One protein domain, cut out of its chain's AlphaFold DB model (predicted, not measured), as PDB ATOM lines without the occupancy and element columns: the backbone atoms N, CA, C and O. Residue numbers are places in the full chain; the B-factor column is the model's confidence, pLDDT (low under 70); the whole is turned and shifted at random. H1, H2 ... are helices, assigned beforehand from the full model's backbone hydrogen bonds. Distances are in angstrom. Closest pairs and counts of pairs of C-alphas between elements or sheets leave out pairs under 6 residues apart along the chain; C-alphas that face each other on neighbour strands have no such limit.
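What this domain is: This is residues 232 to 278 of the 448 residues of an uncharacterized protein of Bacillus sp. MRMR6 (UniProt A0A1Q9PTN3). Helix H3 forms the core of this small three-helix domain, with H2 crossing it nearly at a right angle and H1 packing on it at a shallow tilt; residues 254 to 260 stick out. The printed part has 47 residues, with H1, H2 and H3 in chain order and no named strand: all helix. It is compact, with a radius of gyration of the C-alphas of 10.3 A and spans of 29 by 24 by 14 A.

Where its parts are: H3, residues 263 to 274, is 16.4 A long and ends at C-alpha 274 (-47.553, -3.857, -42.147). H2, residues 245 to 256, is also 16.4 A long. H1, residues 232 to 241, 14.1 A long, begins at C-alpha 232 (-40.519, 16.162, -46.449).

How they stand to each other: H3 touches H2, about perpendicular at 75 degrees; their closest C-alphas, of Tyr 248 and Ile 270, are 5.6 A apart. H3 touches H1 at a shallow tilt of 31 degrees, the same way; their closest C-alphas, of Arg 241 and Thr 267, are 6.3 A apart. H1 and H2 meet only through their link. In H1, H2 and H3 every O i to N i+4 pair is within hydrogen-bond range.

The domain as a whole: The C-alphas farthest apart, of Glu 232 and Leu 255, are 29.4 A apart. The printed part has no cut; the link from H1 to H2 is tight, and that from H2 to H3 short. The mean pLDDT of the printed part is 75.2, with residues 232 to 238, 242, 258, 260 and 263 under 70.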
ATOM      1  N   GLU A 232     -40.144  17.227 -45.519       51.31
ATOM      2  CA  GLU A 232     -40.519  16.162 -46.449       51.31
ATOM      3  C   GLU A 232     -40.293  14.776 -45.845       51.31
ATOM      4  O   GLU A 232     -41.178  13.934 -45.947       51.31
ATOM      5  N   ASP A 233     -39.173  14.543 -45.159       53.00
ATOM      6  CA  ASP A 233     -38.895  13.265 -44.504       53.00
ATOM      7  C   ASP A 233     -39.915  12.947 -43.399       53.00
ATOM      8  O   ASP A 233     -40.330  11.793 -43.243       53.00
ATOM      9  N   ALA A 234     -40.343  13.958 -42.633       56.50
ATOM     10  CA  ALA A 234     -41.364  13.800 -41.594       56.50
ATOM     11  C   ALA A 234     -42.724  13.451 -42.205       56.50
ATOM     12  O   ALA A 234     -43.391  12.517 -41.746       56.50
ATOM     13  N   CYS A 235     -43.104  14.133 -43.287       56.97
ATOM     14  CA  CYS A 235     -44.289  13.784 -44.060       56.97
ATOM     15  C   CYS A 235     -44.189  12.365 -44.634       56.97
ATOM     16  O   CYS A 235     -45.114  11.580 -44.437       56.97
ATOM     17  N   ILE A 236     -43.071  12.010 -45.276       63.06
ATOM     18  CA  ILE A 236     -42.835  10.678 -45.851       63.06
ATOM     19  C   ILE A 236     -42.999   9.614 -44.772       63.06
ATOM     20  O   ILE A 236     -43.787   8.696 -44.962       63.06
ATOM     21  N   ARG A 237     -42.361   9.760 -43.603       65.62
ATOM     22  CA  ARG A 237     -42.521   8.804 -42.494       65.62
ATOM     23  C   ARG A 237     -43.954   8.712 -41.989       65.62
ATOM     24  O   ARG A 237     -44.403   7.616 -41.656       65.62
ATOM     25  N   LEU A 238     -44.662   9.832 -41.887       63.50
ATOM     26  CA  LEU A 238     -46.039   9.853 -41.397       63.50
ATOM     27  C   LEU A 238     -46.982   9.127 -42.368       63.50
ATOM     28  O   LEU A 238     -47.825   8.347 -41.926       63.50
ATOM     29  N   PHE A 239     -46.782   9.304 -43.675       70.31
ATOM     30  CA  PHE A 239     -47.507   8.558 -44.706       70.31
ATOM     31  C   PHE A 239     -47.091   7.085 -44.770       70.31
ATOM     32  O   PHE A 239     -47.966   6.224 -44.801       70.31
ATOM     33  N   SER A 240     -45.792   6.793 -44.696       71.75
ATOM     34  CA  SER A 240     -45.220   5.443 -44.624       71.75
ATOM     35  C   SER A 240     -45.795   4.619 -43.476       71.75
ATOM     36  O   SER A 240     -46.137   3.456 -43.646       71.75
ATOM     37  N   ARG A 241     -45.953   5.225 -42.293       76.50
ATOM     38  CA  ARG A 241     -46.561   4.557 -41.131       76.50
ATOM     39  C   ARG A 241     -48.067   4.348 -41.296       76.50
ATOM     40  O   ARG A 241     -48.620   3.476 -40.632       76.50
ATOM     41  N   GLY A 242     -48.742   5.130 -42.134       68.31
ATOM     42  CA  GLY A 242     -50.183   5.043 -42.356       68.31
ATOM     43  C   GLY A 242     -51.044   5.366 -41.124       68.31
ATOM     44  O   GLY A 242     -50.564   5.568 -40.006       68.31
ATOM     45  N   GLN A 243     -52.366   5.386 -41.320       70.00
ATOM     46  CA  GLN A 243     -53.345   5.806 -40.303       70.00
ATOM     47  C   GLN A 243     -53.335   4.936 -39.028       70.00
ATOM     48  O   GLN A 243     -53.629   5.424 -37.938       70.00
ATOM     49  N   PHE A 244     -52.952   3.662 -39.151       72.38
ATOM     50  CA  PHE A 244     -52.901   2.695 -38.047       72.38
ATOM     51  C   PHE A 244     -51.471   2.321 -37.629       72.38
ATOM     52  O   PHE A 244     -51.274   1.351 -36.898       72.38
ATOM     53  N   GLY A 245     -50.458   3.093 -38.042       73.81
ATOM     54  CA  GLY A 245     -49.056   2.850 -37.678       73.81
ATOM     55  C   GLY A 245     -48.803   2.786 -36.168       73.81
ATOM     56  O   GLY A 245     -47.888   2.102 -35.714       73.81
ATOM     57  N   TRP A 246     -49.655   3.439 -35.373       78.81
ATOM     58  CA  TRP A 246     -49.592   3.430 -33.912       78.81
ATOM     59  C   TRP A 246     -49.854   2.044 -33.288       78.81
ATOM     60  O   TRP A 246     -49.336   1.762 -32.205       78.81
ATOM     61  N   VAL A 247     -50.610   1.161 -33.956       78.94
ATOM     62  CA  VAL A 247     -50.864  -0.211 -33.474       78.94
ATOM     63  C   VAL A 247     -49.583  -1.040 -33.562       78.94
ATOM     64  O   VAL A 247     -49.167  -1.668 -32.588       78.94
ATOM     65  N   TYR A 248     -48.889  -0.950 -34.697       84.00
ATOM     66  CA  TYR A 248     -47.587  -1.584 -34.903       84.00
ATOM     67  C   TYR A 248     -46.510  -0.988 -33.991       84.00
ATOM     68  O   TYR A 248     -45.712  -1.727 -33.421       84.00
ATOM     69  N   ASP A 249     -46.523   0.334 -33.783       83.31
ATOM     70  CA  ASP A 249     -45.655   0.996 -32.802       83.31
ATOM     71  C   ASP A 249     -45.857   0.424 -31.388       83.31
ATOM     72  O   ASP A 249     -44.898   0.087 -30.694       83.31
ATOM     73  N   SER A 250     -47.111   0.262 -30.967       80.25
ATOM     74  CA  SER A 250     -47.445  -0.275 -29.642       80.25
ATOM     75  C   SER A 250     -46.937  -1.709 -29.457       80.25
ATOM     76  O   SER A 250     -46.430  -2.052 -28.384       80.25
ATOM     77  N   LEU A 251     -46.996  -2.528 -30.511       82.56
ATOM     78  CA  LEU A 251     -46.410  -3.868 -30.513       82.56
ATOM     79  C   LEU A 251     -44.879  -3.822 -30.402       82.56
ATOM     80  O   LEU A 251     -44.310  -4.542 -29.584       82.56
ATOM     81  N   ILE A 252     -44.214  -2.962 -31.180       83.44
ATOM     82  CA  ILE A 252     -42.750  -2.805 -31.140       83.44
ATOM     83  C   ILE A 252     -42.296  -2.391 -29.739       83.44
ATOM     84  O   ILE A 252     -41.385  -3.010 -29.194       83.44
ATOM     85  N   LYS A 253     -42.962  -1.405 -29.128       81.31
ATOM     86  CA  LYS A 253     -42.676  -0.970 -27.751       81.31
ATOM     87  C   LYS A 253     -42.848  -2.105 -26.748       81.31
ATOM     88  O   LYS A 253     -42.000  -2.294 -25.888       81.31
ATOM     89  N   SER A 254     -43.911  -2.895 -26.889       73.38
ATOM     90  CA  SER A 254     -44.166  -4.032 -25.994       73.38
ATOM     91  C   SER A 254     -43.090  -5.120 -26.097       73.38
ATOM     92  O   SER A 254     -42.804  -5.786 -25.108       73.38
ATOM     93  N   LEU A 255     -42.486  -5.304 -27.277       77.62
ATOM     94  CA  LEU A 255     -41.426  -6.293 -27.510       77.62
ATOM     95  C   LEU A 255     -40.030  -5.798 -27.110       77.62
ATOM     96  O   LEU A 255     -39.220  -6.588 -26.635       77.62
ATOM     97  N   LYS A 256     -39.738  -4.515 -27.347       75.44
ATOM     98  CA  LYS A 256     -38.419  -3.897 -27.125       75.44
ATOM     99  C   LYS A 256     -38.266  -3.244 -25.744       75.44
ATOM    100  O   LYS A 256     -37.149  -2.927 -25.350       75.44
ATOM    101  N   GLY A 257     -39.357  -3.041 -25.004       70.75
ATOM    102  CA  GLY A 257     -39.333  -2.374 -23.701       70.75
ATOM    103  C   GLY A 257     -38.887  -0.911 -23.800       70.75
ATOM    104  O   GLY A 257     -39.307  -0.190 -24.705       70.75
ATOM    105  N   ASP A 258     -38.022  -0.487 -22.873       65.75
ATOM    106  CA  ASP A 258     -37.521   0.895 -22.758       65.75
ATOM    107  C   ASP A 258     -36.327   1.213 -23.684       65.75
ATOM    108  O   ASP A 258     -35.697   2.268 -23.558       65.75
ATOM    109  N   GLU A 259     -35.984   0.328 -24.627       74.81
ATOM    110  CA  GLU A 259     -34.930   0.610 -25.605       74.81
ATOM    111  C   GLU A 259     -35.282   1.838 -26.460       74.81
ATOM    112  O   GLU A 259     -36.326   1.906 -27.117       74.81
ATOM    113  N   LYS A 260     -34.372   2.820 -26.494       67.44
ATOM    114  CA  LYS A 260     -34.494   3.981 -27.380       67.44
ATOM    115  C   LYS A 260     -34.211   3.553 -28.820       67.44
ATOM    116  O   LYS A 260     -33.059   3.361 -29.194       67.44
ATOM    117  N   ILE A 261     -35.269   3.430 -29.618       71.94
ATOM    118  CA  ILE A 261     -35.190   3.170 -31.061       71.94
ATOM    119  C   ILE A 261     -35.284   4.500 -31.808       71.94
ATOM    120  O   ILE A 261     -36.191   5.298 -31.546       71.94
ATOM    121  N   ASP A 262     -34.374   4.712 -32.755       76.44
ATOM    122  CA  ASP A 262     -34.416   5.860 -33.658       76.44
ATOM    123  C   ASP A 262     -35.714   5.890 -34.494       76.44
ATOM    124  O   ASP A 262     -36.273   4.852 -34.856       76.44
ATOM    125  N   GLN A 263     -36.210   7.083 -34.837       69.75
ATOM    126  CA  GLN A 263     -37.483   7.230 -35.552       69.75
ATOM    127  C   GLN A 263     -37.454   6.647 -36.970       69.75
ATOM    128  O   GLN A 263     -38.491   6.139 -37.421       69.75
ATOM    129  N   LYS A 264     -36.311   6.677 -37.673       75.31
ATOM    130  CA  LYS A 264     -36.194   6.074 -39.012       75.31
ATOM    131  C   LYS A 264     -36.224   4.558 -38.920       75.31
ATOM    132  O   LYS A 264     -37.034   3.930 -39.599       75.31
ATOM    133  N   GLU A 265     -35.412   3.983 -38.034       80.25
ATOM    134  CA  GLU A 265     -35.403   2.536 -37.786       80.25
ATOM    135  C   GLU A 265     -36.795   2.041 -37.372       80.25
ATOM    136  O   GLU A 265     -37.302   1.033 -37.865       80.25
ATOM    137  N   LYS A 266     -37.472   2.819 -36.531       82.19
ATOM    138  CA  LYS A 266     -38.830   2.540 -36.083       82.19
ATOM    139  C   LYS A 266     -39.861   2.562 -37.212       82.19
ATOM    140  O   LYS A 266     -40.741   1.704 -37.232       82.19
ATOM    141  N   THR A 267     -39.763   3.499 -38.155       83.25
ATOM    142  CA  THR A 267     -40.633   3.502 -39.344       83.25
ATOM    143  C   THR A 267     -40.409   2.255 -40.190       83.25
ATOM    144  O   THR A 267     -41.382   1.597 -40.540       83.25
ATOM    145  N   VAL A 268     -39.152   1.872 -40.426       86.75
ATOM    146  CA  VAL A 268     -38.814   0.655 -41.184       86.75
ATOM    147  C   VAL A 268     -39.384  -0.595 -40.507       86.75
ATOM    148  O   VAL A 268     -39.898  -1.496 -41.170       86.75
ATOM    149  N   LEU A 269     -39.337  -0.670 -39.174       86.56
ATOM    150  CA  LEU A 269     -39.958  -1.768 -38.429       86.56
ATOM    151  C   LEU A 269     -41.484  -1.793 -38.593       86.56
ATOM    152  O   LEU A 269     -42.047  -2.870 -38.786       86.56
ATOM    153  N   ILE A 270     -42.145  -0.633 -38.549       85.81
ATOM    154  CA  ILE A 270     -43.599  -0.525 -38.754       85.81
ATOM    155  C   ILE A 270     -43.980  -0.981 -40.166       85.81
ATOM    156  O   ILE A 270     -44.860  -1.829 -40.299       85.81
ATOM    157  N   GLU A 271     -43.290  -0.501 -41.201       86.88
ATOM    158  CA  GLU A 271     -43.535  -0.898 -42.596       86.88
ATOM    159  C   GLU A 271     -43.333  -2.409 -42.793       86.88
ATOM    160  O   GLU A 271     -44.148  -3.094 -43.413       86.88
ATOM    161  N   ASN A 272     -42.277  -2.970 -42.200       87.00
ATOM    162  CA  ASN A 272     -42.023  -4.409 -42.245       87.00
ATOM    163  C   ASN A 272     -43.128  -5.234 -41.578       87.00
ATOM    164  O   ASN A 272     -43.401  -6.350 -42.025       87.00
ATOM    165  N   LEU A 273     -43.737  -4.729 -40.503       84.88
ATOM    166  CA  LEU A 273     -44.862  -5.400 -39.855       84.88
ATOM    167  C   LEU A 273     -46.144  -5.266 -40.678       84.88
ATOM    168  O   LEU A 273     -46.841  -6.264 -40.833       84.88
ATOM    169  N   GLN A 274     -46.409  -4.093 -41.257       84.62
ATOM    170  CA  GLN A 274     -47.553  -3.857 -42.147       84.62
ATOM    171  C   GLN A 274     -47.533  -4.761 -43.381       84.62
ATOM    172  O   GLN A 274     -48.572  -5.254 -43.804       84.62
ATOM    173  N   ASN A 275     -46.344  -5.038 -43.920       84.69
ATOM    174  CA  ASN A 275     -46.179  -5.958 -45.045       84.69
ATOM    175  C   ASN A 275     -46.370  -7.437 -44.667       84.69
ATOM    176  O   ASN A 275     -46.500  -8.281 -45.551       84.69
ATOM    177  N   LYS A 276     -46.327  -7.782 -43.373       81.44
ATOM    178  CA  LYS A 276     -46.369  -9.175 -42.893       81.44
ATOM    179  C   LYS A 276     -47.678  -9.562 -42.218       81.44
ATOM    180  O   LYS A 276     -48.026 -10.742 -42.243       81.44
ATOM    181  N   TYR A 277     -48.342  -8.610 -41.579       79.06
ATOM    182  CA  TYR A 277     -49.514  -8.850 -40.752       79.06
ATOM    183  C   TYR A 277     -50.578  -7.808 -41.053       79.06
ATOM    184  O   TYR A 277     -50.281  -6.614 -41.109       79.06
ATOM    185  N   GLU A 278     -51.819  -8.259 -41.203       78.50
ATOM    186  CA  GLU A 278     -52.944  -7.336 -41.291       78.50
ATOM    187  C   GLU A 278     -53.276  -6.764 -39.909       78.50
ATOM    188  O   GLU A 278     -53.030  -7.386 -38.872       78.50
TER     189      GLU A 278